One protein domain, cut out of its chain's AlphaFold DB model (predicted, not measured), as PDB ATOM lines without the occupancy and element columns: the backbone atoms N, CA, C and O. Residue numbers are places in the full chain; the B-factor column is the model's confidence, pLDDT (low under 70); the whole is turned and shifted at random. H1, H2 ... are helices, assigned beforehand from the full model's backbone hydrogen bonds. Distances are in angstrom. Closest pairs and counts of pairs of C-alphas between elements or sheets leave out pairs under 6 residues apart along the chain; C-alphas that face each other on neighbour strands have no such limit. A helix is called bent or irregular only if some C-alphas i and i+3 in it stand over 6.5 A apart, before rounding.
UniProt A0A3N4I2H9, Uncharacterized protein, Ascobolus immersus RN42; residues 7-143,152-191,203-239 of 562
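Overview. This is residues 7 to 143, 152 to 191 and 203 to 239 of the 562 residues of an uncharacterized protein of Ascobolus immersus RN42 (UniProt A0A3N4I2H9). The short helix H6 lies in the core between two long helices, H8 and H10, while H7 folds back beside H8; the short helices H1 to H4 gather at one end. The long bent helix H9 crosses over H6 and H10, and its residues 182 to 191 stick out. The printed part has 214 residues with ten named helices, H1 to H10 in order along the chain, and no named strand: all helix. It is compact, with a radius of gyration of the C-alphas of 18.8 A, and spans 56 by 53 by 32 A.

Arrangement. Start at H1, residues 11 to 19: it touches residues 49 to 54 alone of H4, residues 47 to 58, with the closest C-alphas, Cys 19 and Val 50, 5.0 A apart. H1 also touches H3, residues 40 to 45, about perpendicular at 81 degrees; the closest C-alphas, Leu 15 and Val 42, are 6.4 A apart. Next find the bundle, four helices grouped together: H6, residues 72 to 81, H7, 97 to 117, H8, 120 to 140, and H10, 206 to 233. H6 touches H8 at a shallow tilt of 29 degrees, the same way, closest at C-alphas Cys 81 and Leu 131, 5.5 A. H6 touches residues 210 to 221 alone of H10, closest at C-alphas Thr 72 and Phe 214, 5.1 A. H7 and H8 form a helical hairpin but only just touch, with 3 pairs of C-alphas within 8 A, the closest Val 114 and Glu 123, 6.2 A. H5, residues 67 to 70, touches residues 120 to 123 alone of H8, closest at C-alphas Gly 68 and Ala 120, 4.1 A. H9, residues 156 to 191, was assigned as one helix by its hydrogen bonds but is bent: C-alphas 179 and 182 are 6.6 A apart, and its arms H9a, 156 to 179, and H9b, 182 to 191, stand at a steep tilt of 40 degrees. H9a touches H2, residues 24 to 33, with its residues 162 to 170 alone, closest at C-alphas Leu 163 and Cys 28, 5.8 A. Every O i to N i+4 pair is within hydrogen-bond range in H1, H2, H3, H4, H6, H7, H8, H9a and H9b, and 23 of 24 are in H10; H5 is too short for such a pair.

Along the chain. Find C-alpha 11 at (8.319, 72.927, 26.819), where H1 begins. H7 runs 30.2 A, H8 30.3 A and H9a 34.6 A. H10 runs 41.2 A to C-alpha 233 at (0.928, 24.206, 20.289).

Size, cuts and confidence. C-alphas 143 and 191 are farthest apart, 65.2 A. Residues 144 to 151 and 192 to 202 are cut out, with C-alpha gaps of 20.5 A and 19.8 A. The link H6 to H7 is long. Confidence is under 70 at residues 83 to 95, 101, 141 to 143, 185 to 191 and 230 to 239.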
ATOM      1  N   TYR A   7       4.831  73.720  35.661       91.12
ATOM      2  CA  TYR A   7       3.952  73.854  34.493       91.12
ATOM      3  C   TYR A   7       4.076  75.210  33.778       91.12
ATOM      4  O   TYR A   7       3.596  75.337  32.656       91.12
ATOM      5  N   THR A   8       4.702  76.221  34.398       93.06
ATOM      6  CA  THR A   8       4.980  77.515  33.743       93.06
ATOM      7  C   THR A   8       6.329  77.524  33.028       93.06
ATOM      8  O   THR A   8       6.698  78.524  32.419       93.06
ATOM      9  N   VAL A   9       7.094  76.436  33.135       94.25
ATOM     10  CA  VAL A   9       8.390  76.273  32.481       94.25
ATOM     11  C   VAL A   9       8.169  75.951  30.990       94.25
ATOM     12  O   VAL A   9       7.315  75.109  30.681       94.25
ATOM     13  N   PRO A  10       8.918  76.577  30.055       96.31
ATOM     14  CA  PRO A  10       8.812  76.291  28.621       96.31
ATOM     15  C   PRO A  10       8.953  74.797  28.293       96.31
ATOM     16  O   PRO A  10       9.618  74.049  29.019       96.31
ATOM     17  N   ALA A  11       8.309  74.341  27.214       95.50
ATOM     18  CA  ALA A  11       8.319  72.927  26.819       95.50
ATOM     19  C   ALA A  11       9.743  72.416  26.538       95.50
ATOM     20  O   ALA A  11      10.064  71.285  26.884       95.50
ATOM     21  N   GLU A  12      10.612  73.280  26.021       97.00
ATOM     22  CA  GLU A  12      12.014  73.007  25.711       97.00
ATOM     23  C   GLU A  12      12.813  72.681  26.975       97.00
ATOM     24  O   GLU A  12      13.569  71.715  27.008       97.00
ATOM     25  N   ILE A  13      12.600  73.442  28.053       97.31
ATOM     26  CA  ILE A  13      13.253  73.182  29.342       97.31
ATOM     27  C   ILE A  13      12.690  71.901  29.970       97.31
ATOM     28  O   ILE A  13      13.437  71.110  30.540       97.31
ATOM     29  N   ARG A  14      11.381  71.643  29.834       96.88
ATOM     30  CA  ARG A  14      10.780  70.377  30.291       96.88
ATOM     31  C   ARG A  14      11.328  69.172  29.523       96.88
ATOM     32  O   ARG A  14      11.589  68.143  30.139       96.88
ATOM     33  N   LEU A  15      11.563  69.311  28.218       97.62
ATOM     34  CA  LEU A  15      12.213  68.295  27.391       97.62
ATOM     35  C   LEU A  15      13.668  68.070  27.821       97.62
ATOM     36  O   LEU A  15      14.077  66.921  27.960       97.62
ATOM     37  N   GLN A  16      14.429  69.135  28.095       97.88
ATOM     38  CA  GLN A  16      15.798  69.028  28.621       97.88
ATOM     39  C   GLN A  16      15.844  68.291  29.963       97.88
ATOM     40  O   GLN A  16      16.710  67.441  30.153       97.88
ATOM     41  N   ILE A  17      14.890  68.558  30.864       97.38
ATOM     42  CA  ILE A  17      14.763  67.814  32.126       97.38
ATOM     43  C   ILE A  17      14.554  66.324  31.837       97.38
ATOM     44  O   ILE A  17      15.274  65.503  32.397       97.38
ATOM     45  N   LEU A  18      13.632  65.967  30.935       97.69
ATOM     46  CA  LEU A  18      13.400  64.563  30.572       97.69
ATOM     47  C   LEU A  18      14.629  63.899  29.932       97.69
ATOM     48  O   LEU A  18      14.903  62.743  30.231       97.69
ATOM     49  N   CYS A  19      15.394  64.618  29.109       97.81
ATOM     50  CA  CYS A  19      16.618  64.093  28.490       97.81
ATOM     51  C   CYS A  19      17.784  63.937  29.484       97.81
ATOM     52  O   CYS A  19      18.742  63.234  29.186       97.81
ATOM     53  N   SER A  20      17.718  64.587  30.652       97.12
ATOM     54  CA  SER A  20      18.730  64.463  31.714       97.12
ATOM     55  C   SER A  20      18.505  63.272  32.653       97.12
ATOM     56  O   SER A  20      19.293  63.055  33.570       97.12
ATOM     57  N   ILE A  21      17.419  62.522  32.454       96.62
ATOM     58  CA  ILE A  21      17.081  61.363  33.277       96.62
ATOM     59  C   ILE A  21      17.994  60.184  32.922       96.62
ATOM     60  O   ILE A  21      18.194  59.866  31.752       96.62
ATOM     61  N   ASP A  22      18.528  59.527  33.949       94.25
ATOM     62  CA  ASP A  22      19.579  58.509  33.843       94.25
ATOM     63  C   ASP A  22      19.074  57.068  33.668       94.25
ATOM     64  O   ASP A  22      19.851  56.172  33.350       94.25
ATOM     65  N   SER A  23      17.787  56.822  33.909       94.44
ATOM     66  CA  SER A  23      17.209  55.477  33.930       94.44
ATOM     67  C   SER A  23      15.726  55.474  33.575       94.44
ATOM     68  O   SER A  23      14.988  56.427  33.845       94.44
ATOM     69  N   TYR A  24      15.265  54.362  32.998       96.56
ATOM     70  CA  TYR A  24      13.860  54.179  32.647       96.56
ATOM     71  C   TYR A  24      12.937  54.264  33.872       96.56
ATOM     72  O   TYR A  24      11.865  54.865  33.815       96.56
ATOM     73  N   ASP A  25      13.389  53.750  35.015       95.38
ATOM     74  CA  ASP A  25      12.683  53.864  36.293       95.38
ATOM     75  C   ASP A  25      12.501  55.324  36.744       95.38
ATOM     76  O   ASP A  25      11.389  55.739  37.100       95.38
ATOM     77  N   ALA A  26      13.559  56.137  36.663       95.56
ATOM     78  CA  ALA A  26      13.471  57.556  36.974       95.56
ATOM     79  C   ALA A  26      12.573  58.303  35.974       95.56
ATOM     80  O   ALA A  26      11.839  59.212  36.380       95.56
ATOM     81  N   LEU A  27      12.550  57.891  34.700       97.50
ATOM     82  CA  LEU A  27      11.673  58.466  33.675       97.50
ATOM     83  C   LEU A  27      10.205  58.198  34.007       97.50
ATOM     84  O   LEU A  27       9.415  59.138  34.114       97.50
ATOM     85  N   CYS A  28       9.840  56.935  34.235       97.25
ATOM     86  CA  CYS A  28       8.472  56.550  34.576       97.25
ATOM     87  C   CYS A  28       8.004  57.188  35.889       97.25
ATOM     88  O   CYS A  28       6.870  57.674  35.973       97.25
ATOM     89  N   THR A  29       8.880  57.245  36.897       95.44
ATOM     90  CA  THR A  29       8.598  57.921  38.170       95.44
ATOM     91  C   THR A  29       8.362  59.414  37.953       95.44
ATOM     92  O   THR A  29       7.383  59.958  38.463       95.44
ATOM     93  N   THR A  30       9.206  60.071  37.155       96.56
ATOM     94  CA  THR A  30       9.077  61.503  36.849       96.56
ATOM     95  C   THR A  30       7.792  61.792  36.083       96.56
ATOM     96  O   THR A  30       7.058  62.700  36.450       96.56
ATOM     97  N   ILE A  31       7.449  61.009  35.062       97.31
ATOM     98  CA  ILE A  31       6.202  61.225  34.317       97.31
ATOM     99  C   ILE A  31       4.981  61.022  35.228       97.31
ATOM    100  O   ILE A  31       4.038  61.808  35.160       97.31
ATOM    101  N   SER A  32       5.011  60.015  36.106       95.81
ATOM    102  CA  SER A  32       3.886  59.681  36.993       95.81
ATOM    103  C   SER A  32       3.720  60.646  38.172       95.81
ATOM    104  O   SER A  32       2.612  60.815  38.676       95.81
ATOM    105  N   ALA A  33       4.806  61.267  38.642       95.62
ATOM    106  CA  ALA A  33       4.792  62.139  39.819       95.62
ATOM    107  C   ALA A  33       4.214  63.539  39.548       95.62
ATOM    108  O   ALA A  33       3.868  64.252  40.493       95.62
ATOM    109  N   PHE A  34       4.118  63.952  38.282       95.88
ATOM    110  CA  PHE A  34       3.638  65.277  37.894       95.88
ATOM    111  C   PHE A  34       2.305  65.196  37.132       95.88
ATOM    112  O   PHE A  34       2.006  64.180  36.508       95.88
ATOM    113  N   PRO A  35       1.492  66.273  37.128       95.25
ATOM    114  CA  PRO A  35       0.290  66.330  36.301       95.25
ATOM    115  C   PRO A  35       0.595  66.042  34.824       95.25
ATOM    116  O   PRO A  35       1.632  66.474  34.313       95.25
ATOM    117  N   LYS A  36      -0.344  65.399  34.108       94.12
ATOM    118  CA  LYS A  36      -0.194  65.049  32.678       94.12
ATOM    119  C   LYS A  36       0.238  66.236  31.795       94.12
ATOM    120  O   LYS A  36       0.972  66.076  30.824       94.12
ATOM    121  N   SER A  37      -0.170  67.453  32.144       91.94
ATOM    122  CA  SER A  37       0.195  68.664  31.402       91.94
ATOM    123  C   SER A  37       1.685  69.032  31.471       91.94
ATOM    124  O   SER A  37       2.129  69.841  30.656       91.94
ATOM    125  N   VAL A  38       2.457  68.471  32.415       95.12
ATOM    126  CA  VAL A  38       3.866  68.821  32.656       95.12
ATOM    127  C   VAL A  38       4.807  67.980  31.799       95.12
ATOM    128  O   VAL A  38       5.373  68.516  30.851       95.12
ATOM    129  N   PHE A  39       4.984  66.697  32.117       97.25
ATOM    130  CA  PHE A  39       5.969  65.839  31.446       97.25
ATOM    131  C   PHE A  39       5.347  64.835  30.485       97.25
ATOM    132  O   PHE A  39       5.924  64.577  29.437       97.25
ATOM    133  N   PHE A  40       4.158  64.320  30.800       96.88
ATOM    134  CA  PHE A  40       3.485  63.315  29.977       96.88
ATOM    135  C   PHE A  40       3.280  63.805  28.538       96.88
ATOM    136  O   PHE A  40       3.667  63.123  27.596       96.88
ATOM    137  N   ARG A  41       2.747  65.023  28.360       95.69
ATOM    138  CA  ARG A  41       2.539  65.604  27.025       95.69
ATOM    139  C   ARG A  41       3.846  65.826  26.256       95.69
ATOM    140  O   ARG A  41       3.917  65.508  25.079       95.69
ATOM    141  N   VAL A  42       4.890  66.316  26.929       96.94
ATOM    142  CA  VAL A  42       6.211  66.523  26.306       96.94
ATOM    143  C   VAL A  42       6.814  65.188  25.863       96.94
ATOM    144  O   VAL A  42       7.362  65.088  24.770       96.94
ATOM    145  N   PHE A  43       6.671  64.146  26.683       97.19
ATOM    146  CA  PHE A  43       7.112  62.800  26.337       97.19
ATOM    147  C   PHE A  43       6.317  62.206  25.166       97.19
ATOM    148  O   PHE A  43       6.913  61.588  24.293       97.19
ATOM    149  N   SER A  44       5.002  62.438  25.107       95.75
ATOM    150  CA  SER A  44       4.139  62.028  23.988       95.75
ATOM    151  C   SER A  44       4.537  62.675  22.659       95.75
ATOM    152  O   SER A  44       4.581  61.989  21.639       95.75
ATOM    153  N   GLU A  45       4.869  63.970  22.679       95.69
ATOM    154  CA  GLU A  45       5.212  64.762  21.491       95.69
ATOM    155  C   GLU A  45       6.681  64.598  21.053       95.69
ATOM    156  O   GLU A  45       7.023  64.883  19.907       95.69
ATOM    157  N   SER A  46       7.583  64.178  21.948       96.94
ATOM    158  CA  SER A  46       9.021  64.012  21.656       96.94
ATOM    159  C   SER A  46       9.636  62.716  22.221       96.94
ATOM    160  O   SER A  46      10.735  62.750  22.788       96.94
ATOM    161  N   PRO A  47       8.987  61.551  22.041       96.44
ATOM    162  CA  PRO A  47       9.411  60.288  22.646       96.44
ATOM    163  C   PRO A  47      10.787  59.859  22.141       96.44
ATOM    164  O   PRO A  47      11.648  59.482  22.928       96.44
ATOM    165  N   ARG A  48      11.044  59.997  20.836       96.44
ATOM    166  CA  ARG A  48      12.316  59.619  20.212       96.44
ATOM    167  C   ARG A  48      13.511  60.336  20.841       96.44
ATOM    168  O   ARG A  48      14.529  59.704  21.102       96.44
ATOM    169  N   THR A  49      13.392  61.640  21.084       97.56
ATOM    170  CA  THR A  49      14.463  62.450  21.680       97.56
ATOM    171  C   THR A  49      14.749  62.001  23.109       97.56
ATOM    172  O   THR A  49      15.901  61.741  23.448       97.56
ATOM    173  N   VAL A  50      13.699  61.851  23.922       98.12
ATOM    174  CA  VAL A  50      13.828  61.438  25.328       98.12
ATOM    175  C   VAL A  50      14.404  60.028  25.436       98.12
ATOM    176  O   VAL A  50      15.306  59.796  26.232       98.12
ATOM    177  N   LEU A  51      13.920  59.089  24.622       97.69
ATOM    178  CA  LEU A  51      14.324  57.687  24.703       97.69
ATOM    179  C   LEU A  51      15.732  57.431  24.160       97.69
ATOM    180  O   LEU A  51      16.437  56.597  24.714       97.69
ATOM    181  N   ASN A  52      16.183  58.175  23.144       97.69
ATOM    182  CA  ASN A  52      17.585  58.118  22.713       97.69
ATOM    183  C   ASN A  52      18.531  58.665  23.792       97.69
ATOM    184  O   ASN A  52      19.559  58.050  24.061       97.69
ATOM    185  N   ALA A  53      18.183  59.794  24.422       97.88
ATOM    186  CA  ALA A  53      18.970  60.344  25.527       97.88
ATOM    187  C   ALA A  53      19.015  59.374  26.718       97.88
ATOM    188  O   ALA A  53      20.072  59.143  27.298       97.88
ATOM    189  N   LEU A  54      17.881  58.743  27.031       97.38
ATOM    190  CA  LEU A  54      17.806  57.734  28.074       97.38
ATOM    191  C   LEU A  54      18.660  56.497  27.751       97.38
ATOM    192  O   LEU A  54      19.388  56.029  28.620       97.38
ATOM    193  N   LEU A  55      18.606  55.983  26.518       96.62
ATOM    194  CA  LEU A  55      19.430  54.843  26.103       96.62
ATOM    195  C   LEU A  55      20.924  55.156  26.237       96.62
ATOM    196  O   LEU A  55      21.671  54.339  26.769       96.62
ATOM    197  N   HIS A  56      21.340  56.344  25.794       95.88
ATOM    198  CA  HIS A  56      22.713  56.819  25.949       95.88
ATOM    199  C   HIS A  56      23.153  56.787  27.420       95.88
ATOM    200  O   HIS A  56      24.226  56.271  27.733       95.88
ATOM    201  N   ASN A  57      22.296  57.261  28.331       93.00
ATOM    202  CA  ASN A  57      22.575  57.258  29.766       93.00
ATOM    203  C   ASN A  57      22.606  55.835  30.362       93.00
ATOM    204  O   ASN A  57      23.535  55.513  31.099       93.00
ATOM    205  N   GLU A  58      21.647  54.959  30.026       90.69
ATOM    206  CA  GLU A  58      21.613  53.573  30.534       90.69
ATOM    207  C   GLU A  58      22.817  52.742  30.063       90.69
ATOM    208  O   GLU A  58      23.275  51.849  30.779       90.69
ATOM    209  N   MET A  59      23.329  53.029  28.864       88.06
ATOM    210  CA  MET A  59      24.442  52.296  28.256       88.06
ATOM    211  C   MET A  59      25.813  52.934  28.491       88.06
ATOM    212  O   MET A  59      26.813  52.382  28.018       88.06
ATOM    213  N   ASP A  60      25.874  54.056  29.213       90.12
ATOM    214  CA  ASP A  60      27.101  54.828  29.446       90.12
ATOM    215  C   ASP A  60      27.800  55.204  28.121       90.12
ATOM    216  O   ASP A  60      28.983  54.941  27.901       90.12
ATOM    217  N   GLY A  61      27.017  55.715  27.164       91.44
ATOM    218  CA  GLY A  61      27.488  56.121  25.834       91.44
ATOM    219  C   GLY A  61      27.801  54.983  24.856       91.44
ATOM    220  O   GLY A  61      28.390  55.213  23.796       91.44
ATOM    221  N   ARG A  62      27.441  53.739  25.196       90.19
ATOM    222  CA  ARG A  62      27.699  52.548  24.367       90.19
ATOM    223  C   ARG A  62      26.507  52.132  23.501       90.19
ATOM    224  O   ARG A  62      26.429  50.974  23.097       90.19
ATOM    225  N   GLU A  63      25.606  53.048  23.142       94.19
ATOM    226  CA  GLU A  63      24.423  52.756  22.310       94.19
ATOM    227  C   GLU A  63      24.747  52.274  20.880       94.19
ATOM    228  O   GLU A  63      23.882  51.761  20.167       94.19
ATOM    229  N   HIS A  64      26.001  52.418  20.450       93.31
ATOM    230  CA  HIS A  64      26.514  51.897  19.183       93.31
ATOM    231  C   HIS A  64      27.112  50.485  19.282       93.31
ATOM    232  O   HIS A  64      27.636  49.980  18.287       93.31
ATOM    233  N   SER A  65      27.061  49.869  20.463       87.88
ATOM    234  CA  SER A  65      27.437  48.470  20.673       87.88
ATOM    235  C   SER A  65      26.257  47.527  20.425       87.88
ATOM    236  O   SER A  65      25.104  47.953  20.320       87.88
ATOM    237  N   GLU A  66      26.556  46.234  20.358       83.00
ATOM    238  CA  GLU A  66      25.570  45.150  20.266       83.00
ATOM    239  C   GLU A  66      24.919  44.829  21.627       83.00
ATOM    240  O   GLU A  66      24.040  43.982  21.701       83.00
ATOM    241  N   MET A  67      25.273  45.553  22.701       78.81
ATOM    242  CA  MET A  67      24.778  45.320  24.069       78.81
ATOM    243  C   MET A  67      23.377  45.903  24.327       78.81
ATOM    244  O   MET A  67      23.098  46.466  25.391       78.81
ATOM    245  N   GLY A  68      22.478  45.826  23.344       81.12
ATOM    246  CA  GLY A  68      21.092  46.263  23.529       81.12
ATOM    247  C   GLY A  68      20.374  45.459  24.620       81.12
ATOM    248  O   GLY A  68      19.444  45.963  25.255       81.12
ATOM    249  N   GLY A  69      20.838  44.229  24.883       81.75
ATOM    250  CA  GLY A  69      20.243  43.314  25.850       81.75
ATOM    251  C   GLY A  69      20.398  43.795  27.288       81.75
ATOM    252  O   GLY A  69      19.712  43.289  28.169       81.75
ATOM    253  N   SER A  70      21.250  44.789  27.536       83.06
ATOM    254  CA  SER A  70      21.543  45.346  28.857       83.06
ATOM    255  C   SER A  70      20.685  46.560  29.243       83.06
ATOM    256  O   SER A  70      20.747  47.006  30.390       83.06
ATOM    257  N   SER A  71      19.873  47.103  28.328       91.06
ATOM    258  CA  SER A  71      19.032  48.282  28.594       91.06
ATOM    259  C   SER A  71      17.638  47.894  29.089       91.06
ATOM    260  O   SER A  71      16.907  47.141  28.444       91.06
ATOM    261  N   THR A  72      17.223  48.474  30.219       92.88
ATOM    262  CA  THR A  72      15.866  48.275  30.755       92.88
ATOM    263  C   THR A  72      14.820  48.870  29.814       92.88
ATOM    264  O   THR A  72      13.759  48.275  29.615       92.88
ATOM    265  N   LEU A  73      15.136  50.012  29.192       95.50
ATOM    266  CA  LEU A  73      14.286  50.646  28.189       95.50
ATOM    267  C   LEU A  73      13.989  49.716  27.000       95.50
ATOM    268  O   LEU A  73      12.831  49.613  26.594       95.50
ATOM    269  N   ILE A  74      15.003  49.040  26.447       93.75
ATOM    270  CA  ILE A  74      14.816  48.151  25.287       93.75
ATOM    271  C   ILE A  74      13.865  47.002  25.633       93.75
ATOM    272  O   ILE A  74      12.907  46.768  24.895       93.75
ATOM    273  N   HIS A  75      14.059  46.347  26.782       90.44
ATOM    274  CA  HIS A  75      13.162  45.279  27.243       90.44
ATOM    275  C   HIS A  75      11.734  45.786  27.490       90.44
ATOM    276  O   HIS A  75      10.765  45.136  27.098       90.44
ATOM    277  N   ALA A  76      11.575  46.978  28.074       92.88
ATOM    278  CA  ALA A  76      10.257  47.580  28.274       92.88
ATOM    279  C   ALA A  76       9.533  47.866  26.943       92.88
ATOM    280  O   ALA A  76       8.327  47.637  26.836       92.88
ATOM    281  N   LEU A  77      10.251  48.332  25.916       92.69
ATOM    282  CA  LEU A  77       9.677  48.551  24.584       92.69
ATOM    283  C   LEU A  77       9.359  47.236  23.866       92.69
ATOM    284  O   LEU A  77       8.300  47.133  23.256       92.69
ATOM    285  N   GLN A  78      10.220  46.224  23.982       90.00
ATOM    286  CA  GLN A  78       9.961  44.881  23.450       90.00
ATOM    287  C   GLN A  78       8.657  44.307  23.996       90.00
ATOM    288  O   GLN A  78       7.815  43.857  23.222       90.00
ATOM    289  N   LEU A  79       8.458  44.396  25.313       88.00
ATOM    290  CA  LEU A  79       7.216  43.987  25.963       88.00
ATOM    291  C   LEU A  79       6.018  44.802  25.477       88.00
ATOM    292  O   LEU A  79       4.967  44.238  25.204       88.00
ATOM    293  N   ALA A  80       6.165  46.117  25.310       88.75
ATOM    294  CA  ALA A  80       5.087  46.951  24.778       88.75
ATOM    295  C   ALA A  80       4.727  46.636  23.318       88.75
ATOM    296  O   ALA A  80       3.603  46.903  22.903       88.75
ATOM    297  N   CYS A  81       5.653  46.057  22.553       86.94
ATOM    298  CA  CYS A  81       5.424  45.603  21.183       86.94
ATOM    299  C   CYS A  81       4.972  44.137  21.091       86.94
ATOM    300  O   CYS A  81       4.585  43.697  20.008       86.94
ATOM    301  N   MET A  82       5.029  43.361  22.180       82.00
ATOM    302  CA  MET A  82       4.627  41.955  22.153       82.00
ATOM    303  C   MET A  82       3.136  41.828  21.833       82.00
ATOM    304  O   MET A  82       2.335  42.497  22.480       82.00
ATOM    305  N   PRO A  83       2.714  40.906  20.950       64.31
ATOM    306  CA  PRO A  83       1.299  40.719  20.612       64.31
ATOM    307  C   PRO A  83       0.378  40.436  21.812       64.31
ATOM    308  O   PRO A  83      -0.817  40.704  21.741       64.31
ATOM    309  N   ILE A  84       0.923  39.908  22.916       59.66
ATOM    310  CA  ILE A  84       0.183  39.674  24.168       59.66
ATOM    311  C   ILE A  84      -0.062  40.980  24.953       59.66
ATOM    312  O   ILE A  84      -1.068  41.092  25.651       59.66
ATOM    313  N   PHE A  85       0.843  41.957  24.856       53.84
ATOM    314  CA  PHE A  85       0.893  43.145  25.724       53.84
ATOM    315  C   PHE A  85       0.642  44.463  24.992       53.84
ATOM    316  O   PHE A  85       0.180  45.435  25.590       53.84
ATOM    317  N   GLY A  86       0.910  44.506  23.695       45.88
ATOM    318  CA  GLY A  86       0.834  45.701  22.881       45.88
ATOM    319  C   GLY A  86      -0.577  45.961  22.404       45.88
ATOM    320  O   GLY A  86      -0.812  45.788  21.218       45.88
ATOM    321  N   LEU A  87      -1.452  46.430  23.313       46.69
ATOM    322  CA  LEU A  87      -2.864  46.844  23.128       46.69
ATOM    323  C   LEU A  87      -3.873  45.829  23.704       46.69
ATOM    324  O   LEU A  87      -4.613  45.176  22.968       46.69
ATOM    325  N   GLU A  88      -3.900  45.688  25.036       41.03
ATOM    326  CA  GLU A  88      -4.829  44.826  25.786       41.03
ATOM    327  C   GLU A  88      -6.251  44.775  25.174       41.03
ATOM    328  O   GLU A  88      -7.019  45.732  25.230       41.03
ATOM    329  N   SER A  89      -6.652  43.594  24.690       47.44
ATOM    330  CA  SER A  89      -8.047  43.115  24.617       47.44
ATOM    331  C   SER A  89      -9.047  43.782  23.657       47.44
ATOM    332  O   SER A  89     -10.160  43.272  23.531       47.44
ATOM    333  N   SER A  90      -8.692  44.858  22.948       39.28
ATOM    334  CA  SER A  90      -9.608  45.536  22.011       39.28
ATOM    335  C   SER A  90      -9.411  45.176  20.537       39.28
ATOM    336  O   SER A  90     -10.202  45.618  19.704       39.28
ATOM    337  N   TYR A  91      -8.423  44.342  20.184       46.56
ATOM    338  CA  TYR A  91      -8.464  43.682  18.879       46.56
ATOM    339  C   TYR A  91      -9.644  42.709  18.879       46.56
ATOM    340  O   TYR A  91      -9.693  41.820  19.732       46.56
ATOM    341  N   PRO A  92     -10.621  42.880  17.973       43.66
ATOM    342  CA  PRO A  92     -11.800  42.043  17.970       43.66
ATOM    343  C   PRO A  92     -11.378  40.581  17.852       43.66
ATOM    344  O   PRO A  92     -10.488  40.230  17.074       43.66
ATOM    345  N   VAL A  93     -12.077  39.759  18.631       53.19
ATOM    346  CA  VAL A  93     -12.066  38.292  18.771       53.19
ATOM    347  C   VAL A  93     -12.413  37.577  17.440       53.19
ATOM    348  O   VAL A  93     -13.048  36.531  17.398       53.19
ATOM    349  N   HIS A  94     -12.036  38.166  16.308       56.06
ATOM    350  CA  HIS A  94     -12.347  37.727  14.955       56.06
ATOM    351  C   HIS A  94     -11.105  37.396  14.128       56.06
ATOM    352  O   HIS A  94     -11.268  36.946  12.998       56.06
ATOM    353  N   ARG A  95      -9.885  37.576  14.658       66.19
ATOM    354  CA  ARG A  95      -8.711  36.995  13.999       66.19
ATOM    355  C   ARG A  95      -8.812  35.484  14.059       66.19
ATOM    356  O   ARG A  95      -9.110  34.910  15.110       66.19
ATOM    357  N   SER A  96      -8.556  34.848  12.927       73.62
ATOM    358  CA  SER A  96      -8.446  33.397  12.912       73.62
ATOM    359  C   SER A  96      -7.249  32.965  13.781       73.62
ATOM    360  O   SER A  96      -6.267  33.709  13.917       73.62
ATOM    361  N   PRO A  97      -7.291  31.768  14.391       71.06
ATOM    362  CA  PRO A  97      -6.146  31.218  15.114       71.06
ATOM    363  C   PRO A  97      -4.854  31.224  14.277       71.06
ATOM    364  O   PRO A  97      -3.785  31.534  14.800       71.06
ATOM    365  N   SER A  98      -4.962  30.985  12.965       71.62
ATOM    366  CA  SER A  98      -3.838  31.024  12.023       71.62
ATOM    367  C   SER A  98      -3.229  32.420  11.855       71.62
ATOM    368  O   SER A  98      -2.010  32.547  11.860       71.62
ATOM    369  N   GLU A  99      -4.032  33.485  11.767       74.69
ATOM    370  CA  GLU A  99      -3.521  34.869  11.702       74.69
ATOM    371  C   GLU A  99      -2.801  35.284  12.988       74.69
ATOM    372  O   GLU A  99      -1.790  35.992  12.955       74.69
ATOM    373  N   THR A 100      -3.318  34.837  14.135       73.31
ATOM    374  CA  THR A 100      -2.685  35.084  15.435       73.31
ATOM    375  C   THR A 100      -1.335  34.379  15.500       73.31
ATOM    376  O   THR A 100      -0.335  35.004  15.848       73.31
ATOM    377  N   GLN A 101      -1.281  33.111  15.085       69.38
ATOM    378  CA  GLN A 101      -0.046  32.338  15.014       69.38
ATOM    379  C   GLN A 101       0.988  32.978  14.079       69.38
ATOM    380  O   GLN A 101       2.148  33.106  14.467       69.38
ATOM    381  N   GLU A 102       0.574  33.416  12.890       76.38
ATOM    382  CA  GLU A 102       1.461  34.080  11.933       76.38
ATOM    383  C   GLU A 102       2.020  35.390  12.505       76.38
ATOM    384  O   GLU A 102       3.218  35.641  12.436       76.38
ATOM    385  N   THR A 103       1.182  36.193  13.168       78.56
ATOM    386  CA  THR A 103       1.623  37.445  13.809       78.56
ATOM    387  C   THR A 103       2.664  37.181  14.901       78.56
ATOM    388  O   THR A 103       3.684  37.868  14.980       78.56
ATOM    389  N   ILE A 104       2.420  36.171  15.742       75.81
ATOM    390  CA  ILE A 104       3.339  35.752  16.807       75.81
ATOM    391  C   ILE A 104       4.663  35.277  16.207       75.81
ATOM    392  O   ILE A 104       5.739  35.668  16.657       75.81
ATOM    393  N   PHE A 105       4.588  34.457  15.164       74.00
ATOM    394  CA  PHE A 105       5.754  33.935  14.472       74.00
ATOM    395  C   PHE A 105       6.598  35.044  13.831       74.00
ATOM    396  O   PHE A 105       7.814  35.089  14.021       74.00
ATOM    397  N   GLN A 106       5.957  35.992  13.148       80.56
ATOM    398  CA  GLN A 106       6.631  37.154  12.579       80.56
ATOM    399  C   GLN A 106       7.285  38.013  13.661       80.56
ATOM    400  O   GLN A 106       8.419  38.459  13.481       80.56
ATOM    401  N   PHE A 107       6.610  38.218  14.798       83.62
ATOM    402  CA  PHE A 107       7.203  38.912  15.940       83.62
ATOM    403  C   PHE A 107       8.478  38.204  16.414       83.62
ATOM    404  O   PHE A 107       9.508  38.854  16.573       83.62
ATOM    405  N   TYR A 108       8.445  36.876  16.558       77.38
ATOM    406  CA  TYR A 108       9.607  36.094  16.971       77.38
ATOM    407  C   TYR A 108      10.801  36.227  16.039       77.38
ATOM    408  O   TYR A 108      11.922  36.481  16.488       77.38
ATOM    409  N   GLN A 109      10.559  36.063  14.741       79.25
ATOM    410  CA  GLN A 109      11.607  36.190  13.738       79.25
ATOM    411  C   GLN A 109      12.216  37.593  13.748       79.25
ATOM    412  O   GLN A 109      13.440  37.723  13.762       79.25
ATOM    413  N   LYS A 110      11.369  38.628  13.809       86.56
ATOM    414  CA  LYS A 110      11.799  40.029  13.873       86.56
ATOM    415  C   LYS A 110      12.593  40.331  15.140       86.56
ATOM    416  O   LYS A 110      13.643  40.955  15.053       86.56
ATOM    417  N   ALA A 111      12.117  39.898  16.308       84.38
ATOM    418  CA  ALA A 111      12.793  40.138  17.581       84.38
ATOM    419  C   ALA A 111      14.199  39.526  17.582       84.38
ATOM    420  O   ALA A 111      15.167  40.189  17.955       84.38
ATOM    421  N   ARG A 112      14.318  38.285  17.090       79.94
ATOM    422  CA  ARG A 112      15.597  37.583  16.973       79.94
ATOM    423  C   ARG A 112      16.548  38.268  15.993       79.94
ATOM    424  O   ARG A 112      17.713  38.458  16.333       79.94
ATOM    425  N   SER A 113      16.080  38.617  14.792       84.69
ATOM    426  CA  SER A 113      16.938  39.252  13.781       84.69
ATOM    427  C   SER A 113      17.410  40.625  14.242       84.69
ATOM    428  O   SER A 113      18.598  40.915  14.184       84.69
ATOM    429  N   VAL A 114      16.513  41.434  14.810       88.56
ATOM    430  CA  VAL A 114      16.840  42.752  15.366       88.56
ATOM    431  C   VAL A 114      17.911  42.648  16.437       88.56
ATOM    432  O   VAL A 114      18.895  43.374  16.366       88.56
ATOM    433  N   ARG A 115      17.751  41.719  17.381       82.81
ATOM    434  CA  ARG A 115      18.715  41.505  18.460       82.81
ATOM    435  C   ARG A 115      20.091  41.074  17.944       82.81
ATOM    436  O   ARG A 115      21.096  41.484  18.504       82.81
ATOM    437  N   LYS A 116      20.133  40.249  16.895       81.50
ATOM    438  CA  LYS A 116      21.382  39.726  16.324       81.50
ATOM    439  C   LYS A 116      22.091  40.726  15.406       81.50
ATOM    440  O   LYS A 116      23.310  40.696  15.302       81.50
ATOM    441  N   GLU A 117      21.336  41.548  14.685       87.81
ATOM    442  CA  GLU A 117      21.858  42.325  13.553       87.81
ATOM    443  C   GLU A 117      21.975  43.823  13.847       87.81
ATOM    444  O   GLU A 117      22.654  44.537  13.106       87.81
ATOM    445  N   LYS A 118      21.291  44.331  14.880       92.25
ATOM    446  CA  LYS A 118      21.215  45.769  15.154       92.25
ATOM    447  C   LYS A 118      21.976  46.152  16.409       92.25
ATOM    448  O   LYS A 118      21.927  45.483  17.433       92.25
ATOM    449  N   LYS A 119      22.608  47.320  16.337       94.44
ATOM    450  CA  LYS A 119      23.147  48.024  17.503       94.44
ATOM    451  C   LYS A 119      22.002  48.514  18.381       94.44
ATOM    452  O   LYS A 119      20.905  48.758  17.877       94.44
ATOM    453  N   ALA A 120      22.267  48.755  19.661       92.44
ATOM    454  CA  ALA A 120      21.232  49.135  20.625       92.44
ATOM    455  C   ALA A 120      20.400  50.361  20.197       92.44
ATOM    456  O   ALA A 120      19.177  50.371  20.335       92.44
ATOM    457  N   LYS A 121      21.038  51.381  19.607       96.75
ATOM    458  CA  LYS A 121      20.333  52.548  19.054       96.75
ATOM    459  C   LYS A 121      19.394  52.180  17.900       96.75
ATOM    460  O   LYS A 121      18.261  52.651  17.849       96.75
ATOM    461  N   ASP A 122      19.847  51.335  16.980       96.25
ATOM    462  CA  ASP A 122      19.054  50.907  15.821       96.25
ATOM    463  C   ASP A 122      17.928  49.945  16.228       96.25
ATOM    464  O   ASP A 122      16.857  49.926  15.612       96.25
ATOM    465  N   GLU A 123      18.157  49.169  17.285       95.12
ATOM    466  CA  GLU A 123      17.152  48.355  17.954       95.12
ATOM    467  C   GLU A 123      16.070  49.226  18.612       95.12
ATOM    468  O   GLU A 123      14.883  48.998  18.376       95.12
ATOM    469  N   LEU A 124      16.447  50.268  19.363       96.06
ATOM    470  CA  LEU A 124      15.499  51.232  19.934       96.06
ATOM    471  C   LEU A 124      14.609  51.852  18.845       96.06
ATOM    472  O   LEU A 124      13.383  51.863  18.958       96.06
ATOM    473  N   GLU A 125      15.218  52.333  17.763       95.69
ATOM    474  CA  GLU A 125      14.512  52.937  16.625       95.69
ATOM    475  C   GLU A 125      13.623  51.939  15.871       95.69
ATOM    476  O   GLU A 125      12.643  52.317  15.222       95.69
ATOM    477  N   PHE A 126      13.963  50.651  15.915       94.12
ATOM    478  CA  PHE A 126      13.103  49.597  15.399       94.12
ATOM    479  C   PHE A 126      11.870  49.407  16.287       94.12
ATOM    480  O   PHE A 126      10.753  49.490  15.782       94.12
ATOM    481  N   TRP A 127      12.054  49.223  17.597       93.88
ATOM    482  CA  TRP A 127      10.934  48.984  18.510       93.88
ATOM    483  C   TRP A 127       9.989  50.178  18.607       93.88
ATOM    484  O   TRP A 127       8.778  49.984  18.657       93.88
ATOM    485  N   LEU A 128      10.508  51.407  18.543       93.31
ATOM    486  CA  LEU A 128       9.664  52.600  18.490       93.31
ATOM    487  C   LEU A 128       8.800  52.654  17.229       93.31
ATOM    488  O   LEU A 128       7.633  53.025  17.314       93.31
ATOM    489  N   ARG A 129       9.339  52.242  16.074       91.69
ATOM    490  CA  ARG A 129       8.542  52.129  14.846       91.69
ATOM    491  C   ARG A 129       7.482  51.046  14.952       91.69
ATOM    492  O   ARG A 129       6.341  51.325  14.604       91.69
ATOM    493  N   GLU A 130       7.819  49.856  15.448       89.88
ATOM    494  CA  GLU A 130       6.821  48.789  15.623       89.88
ATOM    495  C   GLU A 130       5.707  49.224  16.589       89.88
ATOM    496  O   GLU A 130       4.533  48.979  16.314       89.88
ATOM    497  N   LEU A 131       6.047  49.943  17.666       89.44
ATOM    498  CA  LEU A 131       5.072  50.476  18.618       89.44
ATOM    499  C   LEU A 131       4.126  51.486  17.958       89.44
ATOM    500  O   LEU A 131       2.910  51.401  18.129       89.44
ATOM    501  N   THR A 132       4.663  52.415  17.164       87.88
ATOM    502  CA  THR A 132       3.850  53.374  16.405       87.88
ATOM    503  C   THR A 132       2.991  52.684  15.350       87.88
ATOM    504  O   THR A 132       1.813  53.011  15.214       87.88
ATOM    505  N   SER A 133       3.523  51.686  14.645       85.31
ATOM    506  CA  SER A 133       2.752  50.878  13.697       85.31
ATOM    507  C   SER A 133       1.581  50.173  14.383       85.31
ATOM    508  O   SER A 133       0.460  50.217  13.873       85.31
ATOM    509  N   ALA A 134       1.804  49.589  15.564       83.19
ATOM    510  CA  ALA A 134       0.750  48.957  16.354       83.19
ATOM    511  C   ALA A 134      -0.332  49.970  16.773       83.19
ATOM    512  O   ALA A 134      -1.522  49.717  16.577       83.19
ATOM    513  N   GLN A 135       0.061  51.152  17.264       85.31
ATOM    514  CA  GLN A 135      -0.874  52.235  17.604       85.31
ATOM    515  C   GLN A 135      -1.737  52.651  16.407       85.31
ATOM    516  O   GLN A 135      -2.952  52.799  16.530       85.31
ATOM    517  N   MET A 136      -1.123  52.818  15.237       83.00
ATOM    518  CA  MET A 136      -1.826  53.255  14.030       83.00
ATOM    519  C   MET A 136      -2.826  52.203  13.542       83.00
ATOM    520  O   MET A 136      -3.954  52.551  13.187       83.00
ATOM    521  N   GLN A 137      -2.458  50.920  13.602       78.88
ATOM    522  CA  GLN A 137      -3.374  49.820  13.290       78.88
ATOM    523  C   GLN A 137      -4.570  49.771  14.254       78.88
ATOM    524  O   GLN A 137      -5.682  49.460  13.822       78.88
ATOM    525  N   ALA A 138      -4.363  50.105  15.531       78.50
ATOM    526  CA  ALA A 138      -5.435  50.176  16.522       78.50
ATOM    527  C   ALA A 138      -6.417  51.327  16.249       78.50
ATOM    528  O   ALA A 138      -7.620  51.168  16.444       78.50
ATOM    529  N   ILE A 139      -5.912  52.473  15.778       79.50
ATOM    530  CA  ILE A 139      -6.719  53.675  15.513       79.50
ATOM    531  C   ILE A 139      -7.516  53.551  14.207       79.50
ATOM    532  O   ILE A 139      -8.683  53.935  14.162       79.50
ATOM    533  N   GLN A 140      -6.892  53.068  13.129       76.56
ATOM    534  CA  GLN A 140      -7.460  53.185  11.776       76.56
ATOM    535  C   GLN A 140      -8.378  52.022  11.375       76.56
ATOM    536  O   GLN A 140      -9.122  52.141  10.400       76.56
ATOM    537  N   GLY A 141      -8.350  50.897  12.096       68.19
ATOM    538  CA  GLY A 141      -8.914  49.650  11.576       68.19
ATOM    539  C   GLY A 141      -8.144  49.168  10.333       68.19
ATOM    540  O   GLY A 141      -7.417  49.915   9.689       68.19
ATOM    541  N   SER A 142      -8.257  47.885   9.995       61.03
ATOM    542  CA  SER A 142      -7.298  47.125   9.164       61.03
ATOM    543  C   SER A 142      -6.991  47.604   7.717       61.03
ATOM    544  O   SER A 142      -6.265  46.901   7.019       61.03
ATOM    545  N   ASN A 143      -7.506  48.738   7.221       58.44
ATOM    546  CA  ASN A 143      -7.593  49.010   5.774       58.44
ATOM    547  C   ASN A 143      -6.854  50.253   5.236       58.44
ATOM    548  O   ASN A 143      -7.027  50.585   4.063       58.44
ATOM    549  N   LEU A 152       6.829  60.616  15.062       85.50
ATOM    550  CA  LEU A 152       6.684  59.566  16.064       85.50
ATOM    551  C   LEU A 152       6.060  60.169  17.327       85.50
ATOM    552  O   LEU A 152       6.748  60.830  18.103       85.50
ATOM    553  N   VAL A 153       4.756  59.964  17.494       90.88
ATOM    554  CA  VAL A 153       3.963  60.431  18.635       90.88
ATOM    555  C   VAL A 153       3.425  59.211  19.366       90.88
ATOM    556  O   VAL A 153       2.799  58.351  18.748       90.88
ATOM    557  N   LEU A 154       3.657  59.132  20.678       91.62
ATOM    558  CA  LEU A 154       3.068  58.071  21.496       91.62
ATOM    559  C   LEU A 154       1.688  58.506  21.990       91.62
ATOM    560  O   LEU A 154       1.563  59.564  22.607       91.62
ATOM    561  N   SER A 155       0.669  57.677  21.763       91.38
ATOM    562  CA  SER A 155      -0.673  57.901  22.294       91.38
ATOM    563  C   SER A 155      -0.706  57.856  23.827       91.38
ATOM    564  O   SER A 155       0.152  57.247  24.481       91.38
ATOM    565  N   ASP A 156      -1.732  58.484  24.403       91.56
ATOM    566  CA  ASP A 156      -1.986  58.488  25.845       91.56
ATOM    567  C   ASP A 156      -2.089  57.060  26.407       91.56
ATOM    568  O   ASP A 156      -1.590  56.781  27.502       91.56
ATOM    569  N   GLU A 157      -2.711  56.153  25.655       89.44
ATOM    570  CA  GLU A 157      -2.922  54.752  26.024       89.44
ATOM    571  C   GLU A 157      -1.593  54.010  26.118       89.44
ATOM    572  O   GLU A 157      -1.344  53.318  27.102       89.44
ATOM    573  N   THR A 158      -0.699  54.202  25.147       90.19
ATOM    574  CA  THR A 158       0.612  53.548  25.151       90.19
ATOM    575  C   THR A 158       1.503  54.057  26.271       90.19
ATOM    576  O   THR A 158       2.151  53.256  26.942       90.19
ATOM    577  N   ILE A 159       1.518  55.366  26.535       93.44
ATOM    578  CA  ILE A 159       2.280  55.892  27.674       93.44
ATOM    579  C   ILE A 159       1.685  55.356  28.977       93.44
ATOM    580  O   ILE A 159       2.423  54.886  29.840       93.44
ATOM    581  N   SER A 160       0.358  55.362  29.115       91.69
ATOM    582  CA  SER A 160      -0.316  54.819  30.300       91.69
ATOM    583  C   SER A 160      -0.019  53.329  30.492       91.69
ATOM    584  O   SER A 160       0.202  52.896  31.621       91.69
ATOM    585  N   PHE A 161       0.057  52.561  29.402       90.06
ATOM    586  CA  PHE A 161       0.464  51.161  29.413       90.06
ATOM    587  C   PHE A 161       1.902  50.992  29.925       90.06
ATOM    588  O   PHE A 161       2.123  50.251  30.885       90.06
ATOM    589  N   LEU A 162       2.865  51.737  29.365       92.31
ATOM    590  CA  LEU A 162       4.267  51.711  29.799       92.31
ATOM    591  C   LEU A 162       4.408  52.062  31.290       92.31
ATOM    592  O   LEU A 162       5.087  51.357  32.038       92.31
ATOM    593  N   LEU A 163       3.713  53.110  31.746       94.81
ATOM    594  CA  LEU A 163       3.711  53.524  33.151       94.81
ATOM    595  C   LEU A 163       3.062  52.478  34.065       94.81
ATOM    596  O   LEU A 163       3.566  52.228  35.158       94.81
ATOM    597  N   SER A 164       1.969  51.850  33.629       92.00
ATOM    598  CA  SER A 164       1.269  50.809  34.389       92.00
ATOM    599  C   SER A 164       2.129  49.552  34.547       92.00
ATOM    600  O   SER A 164       2.311  49.057  35.662       92.00
ATOM    601  N   MET A 165       2.748  49.092  33.456       91.06
ATOM    602  CA  MET A 165       3.711  47.990  33.479       91.06
ATOM    603  C   MET A 165       4.891  48.306  34.408       91.06
ATOM    604  O   MET A 165       5.271  47.472  35.236       91.06
ATOM    605  N   HIS A 166       5.442  49.522  34.326       94.81
ATOM    606  CA  HIS A 166       6.527  49.944  35.207       94.81
ATOM    607  C   HIS A 166       6.097  50.047  36.673       94.81
ATOM    608  O   HIS A 166       6.858  49.680  37.564       94.81
ATOM    609  N   TYR A 167       4.872  50.489  36.953       94.50
ATOM    610  CA  TYR A 167       4.339  50.527  38.313       94.50
ATOM    611  C   TYR A 167       4.280  49.127  38.946       94.50
ATOM    612  O   TYR A 167       4.637  48.959  40.118       94.50
ATOM    613  N   ASP A 168       3.883  48.112  38.173       91.38
ATOM    614  CA  ASP A 168       3.917  46.717  38.615       91.38
ATOM    615  C   ASP A 168       5.352  46.234  38.863       91.38
ATOM    616  O   ASP A 168       5.628  45.693  39.937       91.38
ATOM    617  N   ALA A 169       6.283  46.523  37.948       93.56
ATOM    618  CA  ALA A 169       7.697  46.191  38.128       93.56
ATOM    619  C   ALA A 169       8.295  46.871  39.376       93.56
ATOM    620  O   ALA A 169       8.910  46.221  40.220       93.56
ATOM    621  N   SER A 170       8.021  48.160  39.575       94.50
ATOM    622  CA  SER A 170       8.411  48.929  40.765       94.50
ATOM    623  C   SER A 170       7.814  48.366  42.058       94.50
ATOM    624  O   SER A 170       8.405  48.458  43.138       94.50
ATOM    625  N   SER A 171       6.618  47.780  41.985       93.31
ATOM    626  CA  SER A 171       6.006  47.084  43.113       93.31
ATOM    627  C   SER A 171       6.761  45.794  43.453       93.31
ATOM    628  O   SER A 171       7.103  45.606  44.623       93.31
ATOM    629  N   ILE A 172       7.095  44.968  42.453       91.44
ATOM    630  CA  ILE A 172       7.922  43.759  42.627       91.44
ATOM    631  C   ILE A 172       9.286  44.132  43.214       91.44
ATOM    632  O   ILE A 172       9.671  43.582  44.244       91.44
ATOM    633  N   PHE A 173       9.969  45.118  42.623       93.44
ATOM    634  CA  PHE A 173      11.272  45.616  43.071       93.44
ATOM    635  C   PHE A 173      11.273  45.955  44.565       93.44
ATOM    636  O   PHE A 173      12.107  45.456  45.316       93.44
ATOM    637  N   ARG A 174      10.309  46.768  45.021       92.62
ATOM    638  CA  ARG A 174      10.237  47.194  46.428       92.62
ATOM    639  C   ARG A 174      10.091  46.016  47.390       92.62
ATOM    640  O   ARG A 174      10.712  46.033  48.450       92.62
ATOM    641  N   HIS A 175       9.292  45.011  47.032       90.38
ATOM    642  CA  HIS A 175       9.097  43.826  47.871       90.38
ATOM    643  C   HIS A 175      10.312  42.901  47.834       90.38
ATOM    644  O   HIS A 175      10.777  42.472  48.887       90.38
ATOM    645  N   PHE A 176      10.876  42.668  46.647       88.75
ATOM    646  CA  PHE A 176      12.097  41.887  46.481       88.75
ATOM    647  C   PHE A 176      13.242  42.479  47.309       88.75
ATOM    648  O   PHE A 176      13.850  41.778  48.112       88.75
ATOM    649  N   VAL A 177      13.488  43.788  47.196       87.69
ATOM    650  CA  VAL A 177      14.527  44.476  47.972       87.69
ATOM    651  C   VAL A 177      14.261  44.371  49.471       87.69
ATOM    652  O   VAL A 177      15.177  44.049  50.221       87.69
ATOM    653  N   ALA A 178      13.025  44.602  49.919       87.81
ATOM    654  CA  ALA A 178      12.687  44.520  51.339       87.81
ATOM    655  C   ALA A 178      12.881  43.106  51.921       87.81
ATOM    656  O   ALA A 178      13.335  42.977  53.056       87.81
ATOM    657  N   ASP A 179      12.574  42.062  51.150       84.00
ATOM    658  CA  ASP A 179      12.606  40.673  51.618       84.00
ATOM    659  C   ASP A 179      13.984  40.004  51.454       84.00
ATOM    660  O   ASP A 179      14.369  39.162  52.271       84.00
ATOM    661  N   VAL A 180      14.713  40.337  50.383       82.12
ATOM    662  CA  VAL A 180      15.948  39.649  49.970       82.12
ATOM    663  C   VAL A 180      17.193  40.394  50.437       82.12
ATOM    664  O   VAL A 180      18.117  39.763  50.952       82.12
ATOM    665  N   LEU A 181      17.225  41.728  50.336       76.62
ATOM    666  CA  LEU A 181      18.429  42.498  50.665       76.62
ATOM    667  C   LEU A 181      18.886  42.317  52.122       76.62
ATOM    668  O   LEU A 181      20.093  42.156  52.332       76.62
ATOM    669  N   PRO A 182      17.995  42.283  53.138       77.88
ATOM    670  CA  PRO A 182      18.423  42.021  54.508       77.88
ATOM    671  C   PRO A 182      19.077  40.647  54.667       77.88
ATOM    672  O   PRO A 182      20.080  40.537  55.365       77.88
ATOM    673  N   LYS A 183      18.561  39.613  53.986       77.56
ATOM    674  CA  LYS A 183      19.113  38.249  54.041       77.56
ATOM    675  C   LYS A 183      20.504  38.196  53.422       77.56
ATOM    676  O   LYS A 183      21.442  37.760  54.077       77.56
ATOM    677  N   VAL A 184      20.654  38.756  52.221       70.12
ATOM    678  CA  VAL A 184      21.951  38.851  51.531       70.12
ATOM    679  C   VAL A 184      22.959  39.647  52.362       70.12
ATOM    680  O   VAL A 184      24.129  39.282  52.453       70.12
ATOM    681  N   THR A 185      22.516  40.730  53.004       65.38
ATOM    682  CA  THR A 185      23.377  41.544  53.874       65.38
ATOM    683  C   THR A 185      23.821  40.755  55.105       65.38
ATOM    684  O   THR A 185      25.005  40.765  55.435       65.38
ATOM    685  N   LEU A 186      22.906  40.037  55.760       66.75
ATOM    686  CA  LEU A 186      23.225  39.181  56.904       66.75
ATOM    687  C   LEU A 186      24.187  38.052  56.528       66.75
ATOM    688  O   LEU A 186      25.119  37.794  57.280       66.75
ATOM    689  N   GLU A 187      24.011  37.420  55.368       69.12
ATOM    690  CA  GLU A 187      24.923  36.383  54.873       69.12
ATOM    691  C   GLU A 187      26.331  36.940  54.627       69.12
ATOM    692  O   GLU A 187      27.312  36.374  55.116       69.12
ATOM    693  N   ARG A 188      26.437  38.098  53.956       62.88
ATOM    694  CA  ARG A 188      27.718  38.794  53.723       62.88
ATOM    695  C   ARG A 188      28.407  39.195  55.028       62.88
ATOM    696  O   ARG A 188      29.631  39.145  55.129       62.88
ATOM    697  N   LEU A 189      27.642  39.586  56.043       64.38
ATOM    698  CA  LEU A 189      28.193  39.949  57.349       64.38
ATOM    699  C   LEU A 189      28.524  38.737  58.213       64.38
ATOM    700  O   LEU A 189      29.513  38.774  58.933       64.38
ATOM    701  N   GLY A 190      27.768  37.645  58.102       64.50
ATOM    702  CA  GLY A 190      28.098  36.374  58.741       64.50
ATOM    703  C   GLY A 190      29.460  35.852  58.281       64.50
ATOM    704  O   GLY A 190      30.237  35.349  59.093       64.50
ATOM    705  N   THR A 191      29.805  36.066  57.006       59.16
ATOM    706  CA  THR A 191      31.157  35.795  56.495       59.16
ATOM    707  C   THR A 191      32.215  36.790  56.991       59.16
ATOM    708  O   THR A 191      33.380  36.424  57.118       59.16
ATOM    709  N   PRO A 203      21.890  51.261  51.457       76.00
ATOM    710  CA  PRO A 203      21.045  51.619  50.330       76.00
ATOM    711  C   PRO A 203      21.446  50.786  49.107       76.00
ATOM    712  O   PRO A 203      22.631  50.563  48.854       76.00
ATOM    713  N   VAL A 204      20.453  50.326  48.344       76.31
ATOM    714  CA  VAL A 204      20.690  49.659  47.058       76.31
ATOM    715  C   VAL A 204      21.379  50.663  46.139       76.31
ATOM    716  O   VAL A 204      20.853  51.753  45.912       76.31
ATOM    717  N   SER A 205      22.565  50.314  45.636       80.06
ATOM    718  CA  SER A 205      23.269  51.159  44.668       80.06
ATOM    719  C   SER A 205      22.430  51.336  43.398       80.06
ATOM    720  O   SER A 205      21.620  50.473  43.061       80.06
ATOM    721  N   PHE A 206      22.642  52.430  42.666       77.81
ATOM    722  CA  PHE A 206      21.944  52.669  41.399       77.81
ATOM    723  C   PHE A 206      22.124  51.505  40.411       77.81
ATOM    724  O   PHE A 206      21.142  50.982  39.896       77.81
ATOM    725  N   ALA A 207      23.357  51.018  40.241       76.50
ATOM    726  CA  ALA A 207      23.650  49.882  39.368       76.50
ATOM    727  C   ALA A 207      22.882  48.613  39.776       76.50
ATOM    728  O   ALA A 207      22.338  47.911  38.927       76.50
ATOM    729  N   GLU A 208      22.795  48.329  41.077       79.19
ATOM    730  CA  GLU A 208      22.052  47.170  41.577       79.19
ATOM    731  C   GLU A 208      20.541  47.328  41.373       79.19
ATOM    732  O   GLU A 208      19.862  46.377  40.990       79.19
ATOM    733  N   ARG A 209      20.011  48.543  41.558       85.75
ATOM    734  CA  ARG A 209      18.611  48.851  41.253       85.75
ATOM    735  C   ARG A 209      18.306  48.573  39.783       85.75
ATOM    736  O   ARG A 209      17.344  47.860  39.504       85.75
ATOM    737  N   SER A 210      19.138  49.075  38.872       82.31
ATOM    738  CA  SER A 210      18.980  48.851  37.433       82.31
ATOM    739  C   SER A 210      19.037  47.366  37.076       82.31
ATOM    740  O   SER A 210      18.186  46.904  36.326       82.31
ATOM    741  N   ARG A 211      19.947  46.585  37.680       80.25
ATOM    742  CA  ARG A 211      20.019  45.122  37.482       80.25
ATOM    743  C   ARG A 211      18.754  44.393  37.926       80.25
ATOM    744  O   ARG A 211      18.296  43.498  37.223       80.25
ATOM    745  N   ILE A 212      18.180  44.768  39.072       86.19
ATOM    746  CA  ILE A 212      16.944  44.141  39.558       86.19
ATOM    747  C   ILE A 212      15.772  44.502  38.639       86.19
ATOM    748  O   ILE A 212      14.994  43.620  38.290       86.19
ATOM    749  N   PHE A 213      15.642  45.764  38.216       91.00
ATOM    750  CA  PHE A 213      14.604  46.147  37.253       91.00
ATOM    751  C   PHE A 213      14.749  45.400  35.942       91.00
ATOM    752  O   PHE A 213      13.790  44.783  35.486       91.00
ATOM    753  N   PHE A 214      15.954  45.397  35.391       88.50
ATOM    754  CA  PHE A 214      16.302  44.615  34.226       88.50
ATOM    755  C   PHE A 214      15.855  43.145  34.379       88.50
ATOM    756  O   PHE A 214      15.174  42.622  33.504       88.50
ATOM    757  N   ALA A 215      16.122  42.506  35.523       86.50
ATOM    758  CA  ALA A 215      15.701  41.129  35.782       86.50
ATOM    759  C   ALA A 215      14.175  40.957  35.857       86.50
ATOM    760  O   ALA A 215      13.652  39.926  35.443       86.50
ATOM    761  N   ILE A 216      13.446  41.958  36.361       91.31
ATOM    762  CA  ILE A 216      11.975  41.962  36.369       91.31
ATOM    763  C   ILE A 216      11.429  42.016  34.943       91.31
ATOM    764  O   ILE A 216      10.563  41.216  34.595       91.31
ATOM    765  N   TYR A 217      11.953  42.918  34.116       92.00
ATOM    766  CA  TYR A 217      11.548  43.030  32.717       92.00
ATOM    767  C   TYR A 217      11.944  41.802  31.899       92.00
ATOM    768  O   TYR A 217      11.127  41.291  31.137       92.00
ATOM    769  N   GLY A 218      13.145  41.271  32.118       87.81
ATOM    770  CA  GLY A 218      13.580  40.029  31.494       87.81
ATOM    771  C   GLY A 218      12.715  38.834  31.906       87.81
ATOM    772  O   GLY A 218      12.378  37.992  31.077       87.81
ATOM    773  N   LEU A 219      12.259  38.785  33.163       87.12
ATOM    774  CA  LEU A 219      11.324  37.753  33.604       87.12
ATOM    775  C   LEU A 219       9.953  37.886  32.931       87.12
ATOM    776  O   LEU A 219       9.372  36.868  32.561       87.12
ATOM    777  N   TYR A 220       9.438  39.110  32.761       89.38
ATOM    778  CA  TYR A 220       8.213  39.333  31.980       89.38
ATOM    779  C   TYR A 220       8.405  38.791  30.562       89.38
ATOM    780  O   TYR A 220       7.641  37.937  30.126       89.38
ATOM    781  N   PHE A 221       9.494  39.196  29.905       85.25
ATOM    782  CA  PHE A 221       9.788  38.801  28.533       85.25
ATOM    783  C   PHE A 221       9.898  37.281  28.386       85.25
ATOM    784  O   PHE A 221       9.237  36.706  27.530       85.25
ATOM    785  N   ALA A 222      10.679  36.621  29.244       83.19
ATOM    786  CA  ALA A 222      10.883  35.175  29.187       83.19
ATOM    787  C   ALA A 222       9.573  34.396  29.368       83.19
ATOM    788  O   ALA A 222       9.293  33.476  28.602       83.19
ATOM    789  N   VAL A 223       8.750  34.789  30.345       82.25
ATOM    790  CA  VAL A 223       7.447  34.155  30.561       82.25
ATOM    791  C   VAL A 223       6.534  34.392  29.369       82.25
ATOM    792  O   VAL A 223       5.896  33.459  28.909       82.25
ATOM    793  N   ASP A 224       6.489  35.599  28.820       80.69
ATOM    794  CA  ASP A 224       5.589  35.902  27.708       80.69
ATOM    795  C   ASP A 224       6.011  35.245  26.389       80.69
ATOM    796  O   ASP A 224       5.153  34.870  25.589       80.69
ATOM    797  N   VAL A 225       7.308  35.018  26.190       77.69
ATOM    798  CA  VAL A 225       7.819  34.144  25.127       77.69
ATOM    799  C   VAL A 225       7.301  32.711  25.316       77.69
ATOM    800  O   VAL A 225       6.722  32.118  24.404       77.69
ATOM    801  N   ASP A 226       7.405  32.156  26.518       77.56
ATOM    802  CA  ASP A 226       6.899  30.802  26.776       77.56
ATOM    803  C   ASP A 226       5.377  30.711  26.533       77.56
ATOM    804  O   ASP A 226       4.887  29.835  25.828       77.56
ATOM    805  N   ARG A 227       4.618  31.735  26.930       76.12
ATOM    806  CA  ARG A 227       3.166  31.825  26.674       76.12
ATOM    807  C   ARG A 227       2.800  31.802  25.201       76.12
ATOM    808  O   ARG A 227       1.828  31.172  24.781       76.12
ATOM    809  N   LEU A 228       3.561  32.540  24.407       70.88
ATOM    810  CA  LEU A 228       3.393  32.603  22.964       70.88
ATOM    811  C   LEU A 228       3.701  31.247  22.296       70.88
ATOM    812  O   LEU A 228       3.098  30.929  21.269       70.88
ATOM    813  N   ARG A 229       4.602  30.436  22.873       70.75
ATOM    814  CA  ARG A 229       4.842  29.039  22.462       70.75
ATOM    815  C   ARG A 229       3.613  28.167  22.771       70.75
ATOM    816  O   ARG A 229       3.143  27.465  21.873       70.75
ATOM    817  N   ASP A 230       3.043  28.323  23.966       67.00
ATOM    818  CA  ASP A 230       1.733  27.837  24.442       67.00
ATOM    819  C   ASP A 230       0.601  27.907  23.416       67.00
ATOM    820  O   ASP A 230      -0.032  26.919  23.007       67.00
ATOM    821  N   VAL A 231       0.344  29.137  22.974       66.31
ATOM    822  CA  VAL A 231      -0.738  29.453  22.035       66.31
ATOM    823  C   VAL A 231      -0.558  28.699  20.715       66.31
ATOM    824  O   VAL A 231      -1.540  28.227  20.143       66.31
ATOM    825  N   ARG A 232       0.683  28.521  20.248       61.12
ATOM    826  CA  ARG A 232       0.984  27.839  18.984       61.12
ATOM    827  C   ARG A 232       0.725  26.331  19.046       61.12
ATOM    828  O   ARG A 232       0.183  25.774  18.092       61.12
ATOM    829  N   ILE A 233       1.085  25.667  20.150       61.19
ATOM    830  CA  ILE A 233       0.928  24.206  20.289       61.19
ATOM    831  C   ILE A 233      -0.548  23.800  20.201       61.19
ATOM    832  O   ILE A 233      -0.878  22.795  19.572       61.19
ATOM    833  N   ASN A 234      -1.439  24.608  20.775       58.72
ATOM    834  CA  ASN A 234      -2.869  24.306  20.829       58.72
ATOM    835  C   ASN A 234      -3.607  24.478  19.489       58.72
ATOM    836  O   ASN A 234      -4.743  24.028  19.372       58.72
ATOM    837  N   ILE A 235      -2.987  25.116  18.488       60.16
ATOM    838  CA  ILE A 235      -3.618  25.420  17.192       60.16
ATOM    839  C   ILE A 235      -3.192  24.421  16.100       60.16
ATOM    840  O   ILE A 235      -3.966  24.147  15.186       60.16
ATOM    841  N   CYS A 236      -1.997  23.828  16.192       58.06
ATOM    842  CA  CYS A 236      -1.537  22.819  15.234       58.06
ATOM    843  C   CYS A 236      -1.996  21.408  15.640       58.06
ATOM    844  O   CYS A 236      -1.538  20.870  16.653       58.06
ATOM    845  N   GLU A 237      -2.867  20.798  14.830       61.75
ATOM    846  CA  GLU A 237      -3.399  19.441  15.044       61.75
ATOM    847  C   GLU A 237      -2.385  18.322  14.721       61.75
ATOM    848  O   GLU A 237      -2.502  17.225  15.262       61.75
ATOM    849  N   SER A 238      -1.361  18.579  13.895       65.88
ATOM    850  CA  SER A 238      -0.330  17.595  13.531       65.88
ATOM    851  C   SER A 238       0.913  17.697  14.428       65.88
ATOM    852  O   SER A 238       1.653  18.680  14.406       65.88
ATOM    853  N   GLU A 239       1.199  16.647  15.205       56.16
ATOM    854  CA  GLU A 239       2.405  16.569  16.051       56.16
ATOM    855  C   GLU A 239       3.719  16.653  15.256       56.16
ATOM    856  O   GLU A 239       4.709  17.179  15.767       56.16
TER     857      GLU A 239